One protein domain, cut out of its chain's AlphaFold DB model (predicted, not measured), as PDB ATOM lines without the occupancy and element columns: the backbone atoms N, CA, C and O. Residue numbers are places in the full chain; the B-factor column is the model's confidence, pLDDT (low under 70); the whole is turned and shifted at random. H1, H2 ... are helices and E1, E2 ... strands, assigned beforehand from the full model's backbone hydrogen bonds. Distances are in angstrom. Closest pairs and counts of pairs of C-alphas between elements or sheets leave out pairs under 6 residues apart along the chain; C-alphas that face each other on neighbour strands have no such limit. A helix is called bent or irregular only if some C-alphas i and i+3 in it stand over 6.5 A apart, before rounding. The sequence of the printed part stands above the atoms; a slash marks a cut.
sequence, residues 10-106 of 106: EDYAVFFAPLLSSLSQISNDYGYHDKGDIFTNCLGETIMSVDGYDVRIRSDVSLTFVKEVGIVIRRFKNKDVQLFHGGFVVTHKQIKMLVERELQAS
ATOM      1  N   GLU A  10    -289.205-254.139-186.411       88.94
ATOM      2  CA  GLU A  10    -288.240-254.652-185.437       88.94
ATOM      3  C   GLU A  10    -288.788-254.561-184.004       88.94
ATOM      4  O   GLU A  10    -288.718-255.538-183.260       88.94
ATOM      5  N   ASP A  11    -289.427-253.442-183.639       87.06
ATOM      6  CA  ASP A  11    -290.101-253.298-182.341       87.06
ATOM      7  C   ASP A  11    -291.213-254.346-182.175       87.06
ATOM      8  O   ASP A  11    -291.398-254.908-181.091       87.06
ATOM      9  N   TYR A  12    -291.960-254.609-183.254       86.00
ATOM     10  CA  TYR A  12    -292.981-255.653-183.295       86.00
ATOM     11  C   TYR A  12    -292.360-257.041-183.084       86.00
ATOM     12  O   TYR A  12    -292.789-257.779-182.193       86.00
ATOM     13  N   ALA A  13    -291.317-257.374-183.847       87.44
ATOM     14  CA  ALA A  13    -290.638-258.661-183.769       87.44
ATOM     15  C   ALA A  13    -290.055-258.913-182.372       87.44
ATOM     16  O   ALA A  13    -290.264-259.985-181.804       87.44
ATOM     17  N   VAL A  14    -289.392-257.918-181.773       91.25
ATOM     18  CA  VAL A  14    -288.835-258.012-180.415       91.25
ATOM     19  C   VAL A  14    -289.938-258.215-179.379       91.25
ATOM     20  O   VAL A  14    -289.801-259.050-178.483       91.25
ATOM     21  N   PHE A  15    -291.048-257.483-179.497       92.00
ATOM     22  CA  PHE A  15    -292.164-257.601-178.564       92.00
ATOM     23  C   PHE A  15    -292.828-258.985-178.619       92.00
ATOM     24  O   PHE A  15    -293.137-259.560-177.572       92.00
ATOM     25  N   PHE A  16    -293.039-259.529-179.819       93.56
ATOM     26  CA  PHE A  16    -293.714-260.813-180.015       93.56
ATOM     27  C   PHE A  16    -292.787-262.032-179.979       93.56
ATOM     28  O   PHE A  16    -293.294-263.147-179.860       93.56
ATOM     29  N   ALA A  17    -291.461-261.862-179.996       93.88
ATOM     30  CA  ALA A  17    -290.501-262.969-179.993       93.88
ATOM     31  C   ALA A  17    -290.759-264.043-178.910       93.88
ATOM     32  O   ALA A  17    -290.733-265.229-179.248       93.88
ATOM     33  N   PRO A  18    -291.082-263.707-177.640       95.06
ATOM     34  CA  PRO A  18    -291.376-264.726-176.628       95.06
ATOM     35  C   PRO A  18    -292.653-265.528-176.923       95.06
ATOM     36  O   PRO A  18    -292.720-266.726-176.636       95.06
ATOM     37  N   LEU A  19    -293.673-264.868-177.489       96.00
ATOM     38  CA  LEU A  19    -294.909-265.529-177.900       96.00
ATOM     39  C   LEU A  19    -294.634-266.445-179.092       96.00
ATOM     40  O   LEU A  19    -294.947-267.628-179.011       96.00
ATOM     41  N   LEU A  20    -293.996-265.927-180.145       96.19
ATOM     42  CA  LEU A  20    -293.667-266.687-181.353       96.19
ATOM     43  C   LEU A  20    -292.816-267.916-181.033       96.19
ATOM     44  O   LEU A  20    -293.166-269.008-181.453       96.19
ATOM     45  N   SER A  21    -291.790-267.782-180.188       96.69
ATOM     46  CA  SER A  21    -290.977-268.923-179.746       96.69
ATOM     47  C   SER A  21    -291.811-270.013-179.059       96.69
ATOM     48  O   SER A  21    -291.626-271.200-179.326       96.69
ATOM     49  N   SER A  22    -292.766-269.622-178.212       97.56
ATOM     50  CA  SER A  22    -293.657-270.575-177.541       97.56
ATOM     51  C   SER A  22    -294.635-271.239-178.520       97.56
ATOM     52  O   SER A  22    -294.935-272.423-178.381       97.56
ATOM     53  N   LEU A  23    -295.128-270.489-179.511       97.94
ATOM     54  CA  LEU A  23    -296.012-271.007-180.556       97.94
ATOM     55  C   LEU A  23    -295.277-271.961-181.504       97.94
ATOM     56  O   LEU A  23    -295.845-272.993-181.856       97.94
ATOM     57  N   SER A  24    -294.023-271.670-181.864       97.44
ATOM     58  CA  SER A  24    -293.167-272.569-182.647       97.44
ATOM     59  C   SER A  24    -292.931-273.881-181.918       97.44
ATOM     60  O   SER A  24    -293.080-274.936-182.525       97.44
ATOM     61  N   GLN A  25    -292.653-273.850-180.609       97.56
ATOM     62  CA  GLN A  25    -292.483-275.085-179.840       97.56
ATOM     63  C   GLN A  25    -293.743-275.961-179.878       97.56
ATOM     64  O   GLN A  25    -293.653-277.116-180.284       97.56
ATOM     65  N   ILE A  26    -294.918-275.407-179.540       97.62
ATOM     66  CA  ILE A  26    -296.183-276.165-179.586       97.62
ATOM     67  C   ILE A  26    -296.448-276.681-181.005       97.62
ATOM     68  O   ILE A  26    -296.853-277.821-181.192       97.62
ATOM     69  N   SER A  27    -296.224-275.853-182.024       97.38
ATOM     70  CA  SER A  27    -296.451-276.240-183.420       97.38
ATOM     71  C   SER A  27    -295.583-277.427-183.829       97.38
ATOM     72  O   SER A  27    -296.100-278.387-184.401       97.38
ATOM     73  N   ASN A  28    -294.306-277.411-183.452       96.69
ATOM     74  CA  ASN A  28    -293.378-278.505-183.713       96.69
ATOM     75  C   ASN A  28    -293.772-279.792-182.970       96.69
ATOM     76  O   ASN A  28    -293.700-280.871-183.559       96.69
ATOM     77  N   ASP A  29    -294.270-279.692-181.733       97.12
ATOM     78  CA  ASP A  29    -294.757-280.849-180.962       97.12
ATOM     79  C   ASP A  29    -295.954-281.549-181.646       97.12
ATOM     80  O   ASP A  29    -296.169-282.748-181.463       97.12
ATOM     81  N   TYR A  30    -296.706-280.821-182.480       96.50
ATOM     82  CA  TYR A  30    -297.830-281.330-183.275       96.50
ATOM     83  C   TYR A  30    -297.453-281.668-184.731       96.50
ATOM     84  O   TYR A  30    -298.321-282.042-185.522       96.50
ATOM     85  N   GLY A  31    -296.172-281.562-185.101       96.19
ATOM     86  CA  GLY A  31    -295.688-281.840-186.458       96.19
ATOM     87  C   GLY A  31    -296.013-280.752-187.488       96.19
ATOM     88  O   GLY A  31    -295.971-281.016-188.690       96.19
ATOM     89  N   TYR A  32    -296.354-279.543-187.041       97.31
ATOM     90  CA  TYR A  32    -296.468-278.370-187.902       97.31
ATOM     91  C   TYR A  32    -295.110-277.684-188.059       97.31
ATOM     92  O   TYR A  32    -294.211-277.861-187.244       97.31
ATOM     93  N   HIS A  33    -294.978-276.880-189.107       96.44
ATOM     94  CA  HIS A  33    -293.770-276.122-189.412       96.44
ATOM     95  C   HIS A  33    -294.023-274.635-189.223       96.44
ATOM     96  O   HIS A  33    -295.073-274.141-189.629       96.44
ATOM     97  N   ASP A  34    -293.062-273.913-188.658       94.06
ATOM     98  CA  ASP A  34    -293.116-272.464-188.520       94.06
ATOM     99  C   ASP A  34    -292.224-271.739-189.538       94.06
ATOM    100  O   ASP A  34    -291.153-272.202-189.935       94.06
ATOM    101  N   LYS A  35    -292.681-270.564-189.969       91.50
ATOM    102  CA  LYS A  35    -291.933-269.609-190.786       91.50
ATOM    103  C   LYS A  35    -292.266-268.201-190.304       91.50
ATOM    104  O   LYS A  35    -293.131-267.530-190.863       91.50
ATOM    105  N   GLY A  36    -291.566-267.766-189.257       90.38
ATOM    106  CA  GLY A  36    -291.825-266.481-188.611       90.38
ATOM    107  C   GLY A  36    -293.145-266.510-187.845       90.38
ATOM    108  O   GLY A  36    -293.245-267.155-186.807       90.38
ATOM    109  N   ASP A  37    -294.147-265.807-188.355       93.88
ATOM    110  CA  ASP A  37    -295.495-265.685-187.795       93.88
ATOM    111  C   ASP A  37    -296.540-266.575-188.490       93.88
ATOM    112  O   ASP A  37    -297.711-266.560-188.108       93.88
ATOM    113  N   ILE A  38    -296.131-267.380-189.475       97.12
ATOM    114  CA  ILE A  38    -296.992-268.316-190.209       97.12
ATOM    115  C   ILE A  38    -296.614-269.754-189.859       97.12
ATOM    116  O   ILE A  38    -295.442-270.123-189.887       97.12
ATOM    117  N   PHE A  39    -297.623-270.586-189.603       98.19
ATOM    118  CA  PHE A  39    -297.469-271.995-189.254       98.19
ATOM    119  C   PHE A  39    -298.259-272.863-190.233       98.19
ATOM    120  O   PHE A  39    -299.430-272.583-190.514       98.19
ATOM    121  N   THR A  40    -297.640-273.921-190.751       98.38
ATOM    122  CA  THR A  40    -298.198-274.766-191.815       98.38
ATOM    123  C   THR A  40    -298.172-276.250-191.475       98.38
ATOM    124  O   THR A  40    -297.273-276.719-190.782       98.38
ATOM    125  N   ASN A  41    -299.121-277.013-192.016       97.00
ATOM    126  CA  ASN A  41    -299.060-278.477-191.988       97.00
ATOM    127  C   ASN A  41    -298.062-279.036-193.025       97.00
ATOM    128  O   ASN A  41    -297.423-278.290-193.768       97.00
ATOM    129  N   CYS A  42    -297.948-280.365-193.105       94.56
ATOM    130  CA  CYS A  42    -297.052-281.051-194.043       94.56
ATOM    131  C   CYS A  42    -297.412-280.856-195.529       94.56
ATOM    132  O   CYS A  42    -296.581-281.115-196.396       94.56
ATOM    133  N   LEU A  43    -298.629-280.391-195.828       96.12
ATOM    134  CA  LEU A  43    -299.073-280.041-197.179       96.12
ATOM    135  C   LEU A  43    -298.766-278.573-197.528       96.12
ATOM    136  O   LEU A  43    -299.069-278.128-198.632       96.12
ATOM    137  N   GLY A  44    -298.166-277.815-196.601       96.00
ATOM    138  CA  GLY A  44    -297.868-276.393-196.769       96.00
ATOM    139  C   GLY A  44    -299.072-275.477-196.547       96.00
ATOM    140  O   GLY A  44    -298.994-274.283-196.830       96.00
ATOM    141  N   GLU A  45    -300.187-275.998-196.039       96.88
ATOM    142  CA  GLU A  45    -301.375-275.194-195.770       96.88
ATOM    143  C   GLU A  45    -301.247-274.485-194.422       96.88
ATOM    144  O   GLU A  45    -300.882-275.107-193.421       96.88
ATOM    145  N   THR A  46    -301.611-273.204-194.364       97.69
ATOM    146  CA  THR A  46    -301.608-272.434-193.114       97.69
ATOM    147  C   THR A  46    -302.637-272.982-192.127       97.69
ATOM    148  O   THR A  46    -303.834-273.016-192.417       97.69
ATOM    149  N   ILE A  47    -302.163-273.377-190.944       98.06
ATOM    150  CA  ILE A  47    -302.993-273.832-189.818       98.06
ATOM    151  C   ILE A  47    -303.094-272.771-188.725       98.06
ATOM    152  O   ILE A  47    -304.104-272.720-188.022       98.06
ATOM    153  N   MET A  48    -302.076-271.912-188.602       98.44
ATOM    154  CA  MET A  48    -302.061-270.786-187.677       98.44
ATOM    155  C   MET A  48    -301.278-269.600-188.253       98.44
ATOM    156  O   MET A  48    -300.291-269.799-188.960       98.44
ATOM    157  N   SER A  49    -301.703-268.376-187.943       97.50
ATOM    158  CA  SER A  49    -300.953-267.139-188.204       97.50
ATOM    159  C   SER A  49    -301.005-266.194-187.003       97.50
ATOM    160  O   SER A  49    -301.945-266.253-186.200       97.50
ATOM    161  N   VAL A  50    -300.000-265.325-186.873       95.81
ATOM    162  CA  VAL A  50    -299.978-264.219-185.907       95.81
ATOM    163  C   VAL A  50    -299.992-262.893-186.661       95.81
ATOM    164  O   VAL A  50    -298.960-262.401-187.099       95.81
ATOM    165  N   ASP A  51    -301.175-262.299-186.777       90.69
ATOM    166  CA  ASP A  51    -301.404-261.057-187.511       90.69
ATOM    167  C   ASP A  51    -301.593-259.899-186.523       90.69
ATOM    168  O   ASP A  51    -302.689-259.630-186.016       90.69
ATOM    169  N   GLY A  52    -300.503-259.206-186.201       89.19
ATOM    170  CA  GLY A  52    -300.535-258.146-185.202       89.19
ATOM    171  C   GLY A  52    -300.758-258.716-183.799       89.19
ATOM    172  O   GLY A  52    -299.900-259.377-183.230       89.19
ATOM    173  N   TYR A  53    -301.926-258.440-183.219       93.19
ATOM    174  CA  TYR A  53    -302.331-258.997-181.922       93.19
ATOM    175  C   TYR A  53    -303.237-260.230-182.058       93.19
ATOM    176  O   TYR A  53    -303.655-260.797-181.051       93.19
ATOM    177  N   ASP A  54    -303.554-260.660-183.276       95.62
ATOM    178  CA  ASP A  54    -304.495-261.750-183.501       95.62
ATOM    179  C   ASP A  54    -303.738-263.042-183.807       95.62
ATOM    180  O   ASP A  54    -303.070-263.151-184.829       95.62
ATOM    181  N   VAL A  55    -303.892-264.049-182.952       97.94
ATOM    182  CA  VAL A  55    -303.472-265.423-183.242       97.94
ATOM    183  C   VAL A  55    -304.664-266.155-183.841       97.94
ATOM    184  O   VAL A  55    -305.687-266.339-183.177       97.94
ATOM    185  N   ARG A  56    -304.567-266.556-185.105       98.50
ATOM    186  CA  ARG A  56    -305.671-267.153-185.866       98.50
ATOM    187  C   ARG A  56    -305.364-268.608-186.145       98.50
ATOM    188  O   ARG A  56    -304.331-268.890-186.721       98.50
ATOM    189  N   ILE A  57    -306.265-269.512-185.767       98.44
ATOM    190  CA  ILE A  57    -306.149-270.954-186.002       98.44
ATOM    191  C   ILE A  57    -307.284-271.417-186.923       98.44
ATOM    192  O   ILE A  57    -308.452-271.036-186.750       98.44
ATOM    193  N   ARG A  58    -306.946-272.251-187.910       97.56
ATOM    194  CA  ARG A  58    -307.894-272.860-188.853       97.56
ATOM    195  C   ARG A  58    -308.890-273.774-188.122       97.56
ATOM    196  O   ARG A  58    -308.562-274.364-187.103       97.56
ATOM    197  N   SER A  59    -310.129-273.856-188.611       96.50
ATOM    198  CA  SER A  59    -311.257-274.510-187.914       96.50
ATOM    199  C   SER A  59    -311.148-276.027-187.741       96.50
ATOM    200  O   SER A  59    -311.887-276.610-186.954       96.50
ATOM    201  N   ASP A  60    -310.319-276.676-188.552       95.06
ATOM    202  CA  ASP A  60    -310.094-278.123-188.577       95.06
ATOM    203  C   ASP A  60    -308.936-278.559-187.663       95.06
ATOM    204  O   ASP A  60    -308.663-279.751-187.533       95.06
ATOM    205  N   VAL A  61    -308.266-277.609-187.007       96.56
ATOM    206  CA  VAL A  61    -307.197-277.888-186.049       96.56
ATOM    207  C   VAL A  61    -307.798-278.378-184.732       96.56
ATOM    208  O   VAL A  61    -308.839-277.908-184.271       96.56
ATOM    209  N   SER A  62    -307.140-279.352-184.101       95.06
ATOM    210  CA  SER A  62    -307.653-279.985-182.886       95.06
ATOM    211  C   SER A  62    -307.840-278.989-181.732       95.06
ATOM    212  O   SER A  62    -307.038-278.079-181.509       95.06
ATOM    213  N   LEU A  63    -308.884-279.200-180.924       94.69
ATOM    214  CA  LEU A  63    -309.135-278.366-179.743       94.69
ATOM    215  C   LEU A  63    -308.026-278.479-178.687       94.69
ATOM    216  O   LEU A  63    -307.837-277.538-177.915       94.69
ATOM    217  N   THR A  64    -307.279-279.586-178.664       95.62
ATOM    218  CA  THR A  64    -306.108-279.763-177.793       95.62
ATOM    219  C   THR A  64    -305.015-278.753-178.139       95.62
ATOM    220  O   THR A  64    -304.533-278.053-177.247       95.62
ATOM    221  N   PHE A  65    -304.720-278.579-179.431       97.12
ATOM    222  CA  PHE A  65    -303.772-277.571-179.904       97.12
ATOM    223  C   PHE A  65    -304.257-276.148-179.583       97.12
ATOM    224  O   PHE A  65    -303.525-275.351-178.996       97.12
ATOM    225  N   VAL A  66    -305.529-275.842-179.876       97.25
ATOM    226  CA  VAL A  66    -306.138-274.530-179.571       97.25
ATOM    227  C   VAL A  66    -306.043-274.205-178.074       97.25
ATOM    228  O   VAL A  66    -305.755-273.066-177.693       97.25
ATOM    229  N   LYS A  67    -306.263-275.199-177.208       97.38
ATOM    230  CA  LYS A  67    -306.132-275.071-175.752       97.38
ATOM    231  C   LYS A  67    -304.699-274.714-175.348       97.38
ATOM    232  O   LYS A  67    -304.520-273.781-174.565       97.38
ATOM    233  N   GLU A  68    -303.692-275.417-175.862       97.88
ATOM    234  CA  GLU A  68    -302.282-275.155-175.540       97.88
ATOM    235  C   GLU A  68    -301.822-273.771-176.004       97.88
ATOM    236  O   GLU A  68    -301.247-273.016-175.211       97.88
ATOM    237  N   VAL A  69    -302.188-273.378-177.227       97.88
ATOM    238  CA  VAL A  69    -301.961-272.017-177.732       97.88
ATOM    239  C   VAL A  69    -302.633-270.982-176.825       97.88
ATOM    240  O   VAL A  69    -302.007-270.003-176.414       97.88
ATOM    241  N   GLY A  70    -303.886-271.215-176.422       97.19
ATOM    242  CA  GLY A  70    -304.606-270.327-175.506       97.19
ATOM    243  C   GLY A  70    -303.949-270.191-174.128       97.19
ATOM    244  O   GLY A  70    -303.961-269.107-173.537       97.19
ATOM    245  N   ILE A  71    -303.331-271.258-173.610       96.44
ATOM    246  CA  ILE A  71    -302.554-271.215-172.363       96.44
ATOM    247  C   ILE A  71    -301.315-270.330-172.533       96.44
ATOM    248  O   ILE A  71    -301.027-269.511-171.654       96.44
ATOM    249  N   VAL A  72    -300.594-270.460-173.647       96.62
ATOM    250  CA  VAL A  72    -299.401-269.655-173.935       96.62
ATOM    251  C   VAL A  72    -299.742-268.179-174.125       96.62
ATOM    252  O   VAL A  72    -299.111-267.332-173.490       96.62
ATOM    253  N   ILE A  73    -300.794-267.855-174.879       95.81
ATOM    254  CA  ILE A  73    -301.280-266.472-175.029       95.81
ATOM    255  C   ILE A  73    -301.594-265.861-173.658       95.81
ATOM    256  O   ILE A  73    -301.200-264.734-173.356       95.81
ATOM    257  N   ARG A  74    -302.228-266.624-172.759       91.94
ATOM    258  CA  ARG A  74    -302.491-266.161-171.390       91.94
ATOM    259  C   ARG A  74    -301.201-265.910-170.598       91.94
ATOM    260  O   ARG A  74    -301.146-264.961-169.812       91.94
ATOM    261  N   ARG A  75    -300.169-266.742-170.777       93.44
ATOM    262  CA  ARG A  75    -298.852-266.585-170.126       93.44
ATOM    263  C   ARG A  75    -298.068-265.386-170.655       93.44
ATOM    264  O   ARG A  75    -297.298-264.813-169.890       93.44
ATOM    265  N   PHE A  76    -298.323-264.959-171.891       93.12
ATOM    266  CA  PHE A  76    -297.742-263.747-172.473       93.12
ATOM    267  C   PHE A  76    -298.216-262.452-171.777       93.12
ATOM    268  O   PHE A  76    -297.591-261.405-171.915       93.12
ATOM    269  N   LYS A  77    -299.284-262.512-170.959       88.12
ATOM    270  CA  LYS A  77    -299.785-261.410-170.105       88.12
ATOM    271  C   LYS A  77    -300.143-260.115-170.853       88.12
ATOM    272  O   LYS A  77    -300.276-259.065-170.221       88.12
ATOM    273  N   ASN A  78    -300.395-260.181-172.160       89.25
ATOM    274  CA  ASN A  78    -300.921-259.065-172.938       89.25
ATOM    275  C   ASN A  78    -302.413-259.284-173.252       89.25
ATOM    276  O   ASN A  78    -302.782-260.281-173.861       89.25
ATOM    277  N   LYS A  79    -303.274-258.353-172.815       86.88
ATOM    278  CA  LYS A  79    -304.740-258.449-172.969       86.88
ATOM    279  C   LYS A  79    -305.245-258.092-174.369       86.88
ATOM    280  O   LYS A  79    -306.405-258.363-174.659       86.88
ATOM    281  N   ASP A  80    -304.414-257.445-175.177       90.62
ATOM    282  CA  ASP A  80    -304.758-257.081-176.546       90.62
ATOM    283  C   ASP A  80    -304.596-258.274-177.490       90.62
ATOM    284  O   ASP A  80    -305.226-258.270-178.543       90.62
ATOM    285  N   VAL A  81    -303.809-259.291-177.101       94.06
ATOM    286  CA  VAL A  81    -303.662-260.527-177.876       94.06
ATOM    287  C   VAL A  81    -304.949-261.344-177.825       94.06
ATOM    288  O   VAL A  81    -305.435-261.694-176.746       94.06
ATOM    289  N   GLN A  82    -305.493-261.665-178.995       95.94
ATOM    290  CA  GLN A  82    -306.723-262.434-179.152       95.94
ATOM    291  C   GLN A  82    -306.445-263.761-179.850       95.94
ATOM    292  O   GLN A  82    -305.626-263.836-180.759       95.94
ATOM    293  N   LEU A  83    -307.149-264.812-179.427       98.00
ATOM    294  CA  LEU A  83    -307.118-266.116-180.079       98.00
ATOM    295  C   LEU A  83    -308.398-266.311-180.886       98.00
ATOM    296  O   LEU A  83    -309.493-266.147-180.347       98.00
ATOM    297  N   PHE A  84    -308.263-266.723-182.140       98.25
ATOM    298  CA  PHE A  84    -309.368-267.089-183.014       98.25
ATOM    299  C   PHE A  84    -309.253-268.552-183.431       98.25
ATOM    300  O   PHE A  84    -308.167-269.021-183.755       98.25
ATOM    301  N   HIS A  85    -310.382-269.253-183.480       97.88
ATOM    302  CA  HIS A  85    -310.482-270.604-184.023       97.88
ATOM    303  C   HIS A  85    -311.667-270.667-184.988       97.88
ATOM    304  O   HIS A  85    -312.802-270.374-184.602       97.88
ATOM    305  N   GLY A  86    -311.402-270.964-186.263       94.69
ATOM    306  CA  GLY A  86    -312.439-270.977-187.301       94.69
ATOM    307  C   GLY A  86    -313.157-269.634-187.483       94.69
ATOM    308  O   GLY A  86    -314.344-269.603-187.790       94.69
ATOM    309  N   GLY A  87    -312.458-268.524-187.229       93.50
ATOM    310  CA  GLY A  87    -313.008-267.167-187.310       93.50
ATOM    311  C   GLY A  87    -313.712-266.664-186.044       93.50
ATOM    312  O   GLY A  87    -314.035-265.480-185.973       93.50
ATOM    313  N   PHE A  88    -313.901-267.501-185.020       95.88
ATOM    314  CA  PHE A  88    -314.535-267.100-183.762       95.88
ATOM    315  C   PHE A  88    -313.505-266.838-182.667       95.88
ATOM    316  O   PHE A  88    -312.542-267.588-182.523       95.88
ATOM    317  N   VAL A  89    -313.736-265.800-181.857       96.69
ATOM    318  CA  VAL A  89    -312.894-265.501-180.690       96.69
ATOM    319  C   VAL A  89    -313.006-266.631-179.669       96.69
ATOM    320  O   VAL A  89    -314.099-266.973-179.213       96.69
ATOM    321  N   VAL A  90    -311.859-267.163-179.257       96.88
ATOM    322  CA  VAL A  90    -311.739-268.133-178.173       96.88
ATOM    323  C   VAL A  90    -311.483-267.382-176.873       96.88
ATOM    324  O   VAL A  90    -310.447-266.755-176.661       96.88
ATOM    325  N   THR A  91    -312.454-267.437-175.972       94.75
ATOM    326  CA  THR A  91    -312.401-266.737-174.688       94.75
ATOM    327  C   THR A  91    -311.569-267.491-173.653       94.75
ATOM    328  O   THR A  91    -311.480-268.721-173.654       94.75
ATOM    329  N   HIS A  92    -311.062-266.766-172.652       91.50
ATOM    330  CA  HIS A  92    -310.415-267.376-171.483       91.50
ATOM    331  C   HIS A  92    -311.298-268.415-170.776       91.50
ATOM    332  O   HIS A  92    -310.784-269.400-170.247       91.50
ATOM    333  N   LYS A  93    -312.623-268.208-170.764       93.75
ATOM    334  CA  LYS A  93    -313.574-269.160-170.179       93.75
ATOM    335  C   LYS A  93    -313.578-270.473-170.960       93.75
ATOM    336  O   LYS A  93    -313.540-271.528-170.341       93.75
ATOM    337  N   GLN A  94    -313.573-270.411-172.291       94.25
ATOM    338  CA  GLN A  94    -313.509-271.605-173.138       94.25
ATOM    339  C   GLN A  94    -312.190-272.361-172.951       94.25
ATOM    340  O   GLN A  94    -312.227-273.572-172.766       94.25
ATOM    341  N   ILE A  95    -311.047-271.666-172.887       94.88
ATOM    342  CA  ILE A  95    -309.755-272.312-172.587       94.88
ATOM    343  C   ILE A  95    -309.788-273.004-171.220       94.88
ATOM    344  O   ILE A  95    -309.393-274.161-171.104       94.88
ATOM    345  N   LYS A  96    -310.309-272.328-170.188       93.19
ATOM    346  CA  LYS A  96    -310.449-272.911-168.846       93.19
ATOM    347  C   LYS A  96    -311.320-274.174-168.864       93.19
ATOM    348  O   LYS A  96    -310.925-275.176-168.285       93.19
ATOM    349  N   MET A  97    -312.447-274.141-169.576       92.94
ATOM    350  CA  MET A  97    -313.328-275.303-169.723       92.94
ATOM    351  C   MET A  97    -312.641-276.481-170.430       92.94
ATOM    352  O   MET A  97    -312.887-277.624-170.057       92.94
ATOM    353  N   LEU A  98    -311.797-276.231-171.438       91.25
ATOM    354  CA  LEU A  98    -311.043-277.292-172.120       91.25
ATOM    355  C   LEU A  98    -310.044-277.971-171.171       91.25
ATOM    356  O   LEU A  98    -309.993-279.194-171.129       91.25
ATOM    357  N   VAL A  99    -309.320-277.191-170.362       90.12
ATOM    358  CA  VAL A  99    -308.391-277.723-169.347       90.12
ATOM    359  C   VAL A  99    -309.128-278.544-168.282       90.12
ATOM    360  O   VAL A  99    -308.687-279.628-167.918       90.12
ATOM    361  N   GLU A 100    -310.265-278.050-167.786       91.38
ATOM    362  CA  GLU A 100    -311.055-278.752-166.765       91.38
ATOM    363  C   GLU A 100    -311.623-280.084-167.269       91.38
ATOM    364  O   GLU A 100    -311.662-281.052-166.514       91.38
ATOM    365  N   ARG A 101    -312.031-280.159-168.543       85.94
ATOM    366  CA  ARG A 101    -312.533-281.403-169.148       85.94
ATOM    367  C   ARG A 101    -311.469-282.496-169.218       85.94
ATOM    368  O   ARG A 101    -311.792-283.650-168.970       85.94
ATOM    369  N   GLU A 102    -310.224-282.152-169.527       81.69
ATOM    370  CA  GLU A 102    -309.124-283.129-169.567       81.69
ATOM    371  C   GLU A 102    -308.765-283.657-168.176       81.69
ATOM    372  O   GLU A 102    -308.532-284.853-168.015       81.69
ATOM    373  N   LEU A 103    -308.796-282.788-167.160       76.56
ATOM    374  CA  LEU A 103    -308.576-283.188-165.767       76.56
ATOM    375  C   LEU A 103    -309.648-284.154-165.248       76.56
ATOM    376  O   LEU A 103    -309.361-284.944-164.362       76.56
ATOM    377  N   GLN A 104    -310.876-284.082-165.770       77.25
ATOM    378  CA  GLN A 104    -311.962-285.006-165.416       77.25
ATOM    379  C   GLN A 104    -311.917-286.327-166.196       77.25
ATOM    380  O   GLN A 104    -312.581-287.282-165.804       77.25
ATOM    381  N   ALA A 105    -311.188-286.368-167.313       72.44
ATOM    382  CA  ALA A 105    -311.052-287.545-168.169       72.44
ATOM    383  C   ALA A 105    -309.799-288.388-167.855       72.44
ATOM    384  O   ALA A 105    -309.596-289.415-168.504       72.44
ATOM    385  N   SER A 106    -308.972-287.942-166.900       58.94
ATOM    386  CA  SER A 106    -307.757-288.616-166.412       58.94
ATOM    387  C   SER A 106    -308.012-289.281-165.065       58.94
ATOM    388  O   SER A 106    -307.425-290.357-164.829       58.94
TER     389      SER A 106
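What this domain is: This is residues 10 to 106 of the 106 residues of an uncharacterized protein of Pseudomonas helleri (UniProt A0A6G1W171). A five-stranded sheet has two helices, H1 and H2, side by side over one face and its other face bare; a third helix, H3, packs on H2 and is not on the sheet. The printed part has 97 residues, of mixed class, with three helices and five strands in the order H1 E1 E2 E3 E4 H2 E5 H3. The sheet, E1 E2 E3 E4 E5, is mixed, with E4 and E5 parallel. The whole is compact, with a radius of gyration of the C-alphas of 13.0 A and spans of 43 by 33 by 23 A.

How they stand to each other: Start with E1, residues 33 to 35, E2, 38 to 40, E3, 46 to 51, and E4, 54 to 57, a meander, each strand the antiparallel neighbour of the one before. Within hydrogen-bond range are N 33 and O 40 at 2.8 A, N 39 and O 48 at 2.9 A, and N 49 and O 56 at 2.9 A. E4, H2, residues 63 to 75, and E5, residues 82 to 85, make a strand-helix-strand unit, parallel neighbour strands with a helix between, its crossover right-handed; N 55 and O 82 are 2.8 A apart. H2 is over E4 and E5. H1, residues 10 to 29, is on the same face, giving two layers, helices on one face of a sheet. H1 touches H2 with residues 19 to 26 alone, the closest C-alphas, of Leu 23 and Val 69, 6.7 A apart. H3, residues 92 to 104, touches H2 at a steep tilt of 58 degrees; C-alphas 67 and 95 are closest, 5.5 A. Every O i to N i+4 pair is within hydrogen-bond range in H2 and H3, and 14 of 16 in H1.

Where its parts are: Find C-alpha 10 at (-288.240, -254.652, -185.437); H1 runs 27.4 A from there, irregular, with C-alphas 15 and 18 7.4 A apart and a kink of 56 degrees near residue 18. H2 measures 18.4 A; H3 runs 18.7 A to C-alpha 104 at (-311.962, -285.006, -165.416).

The domain as a whole: The printed part has no cut and no long link. The two farthest C-alphas, of Glu 10 and Ala 105, are 43.6 A apart. Residue 106 alone is under pLDDT 70.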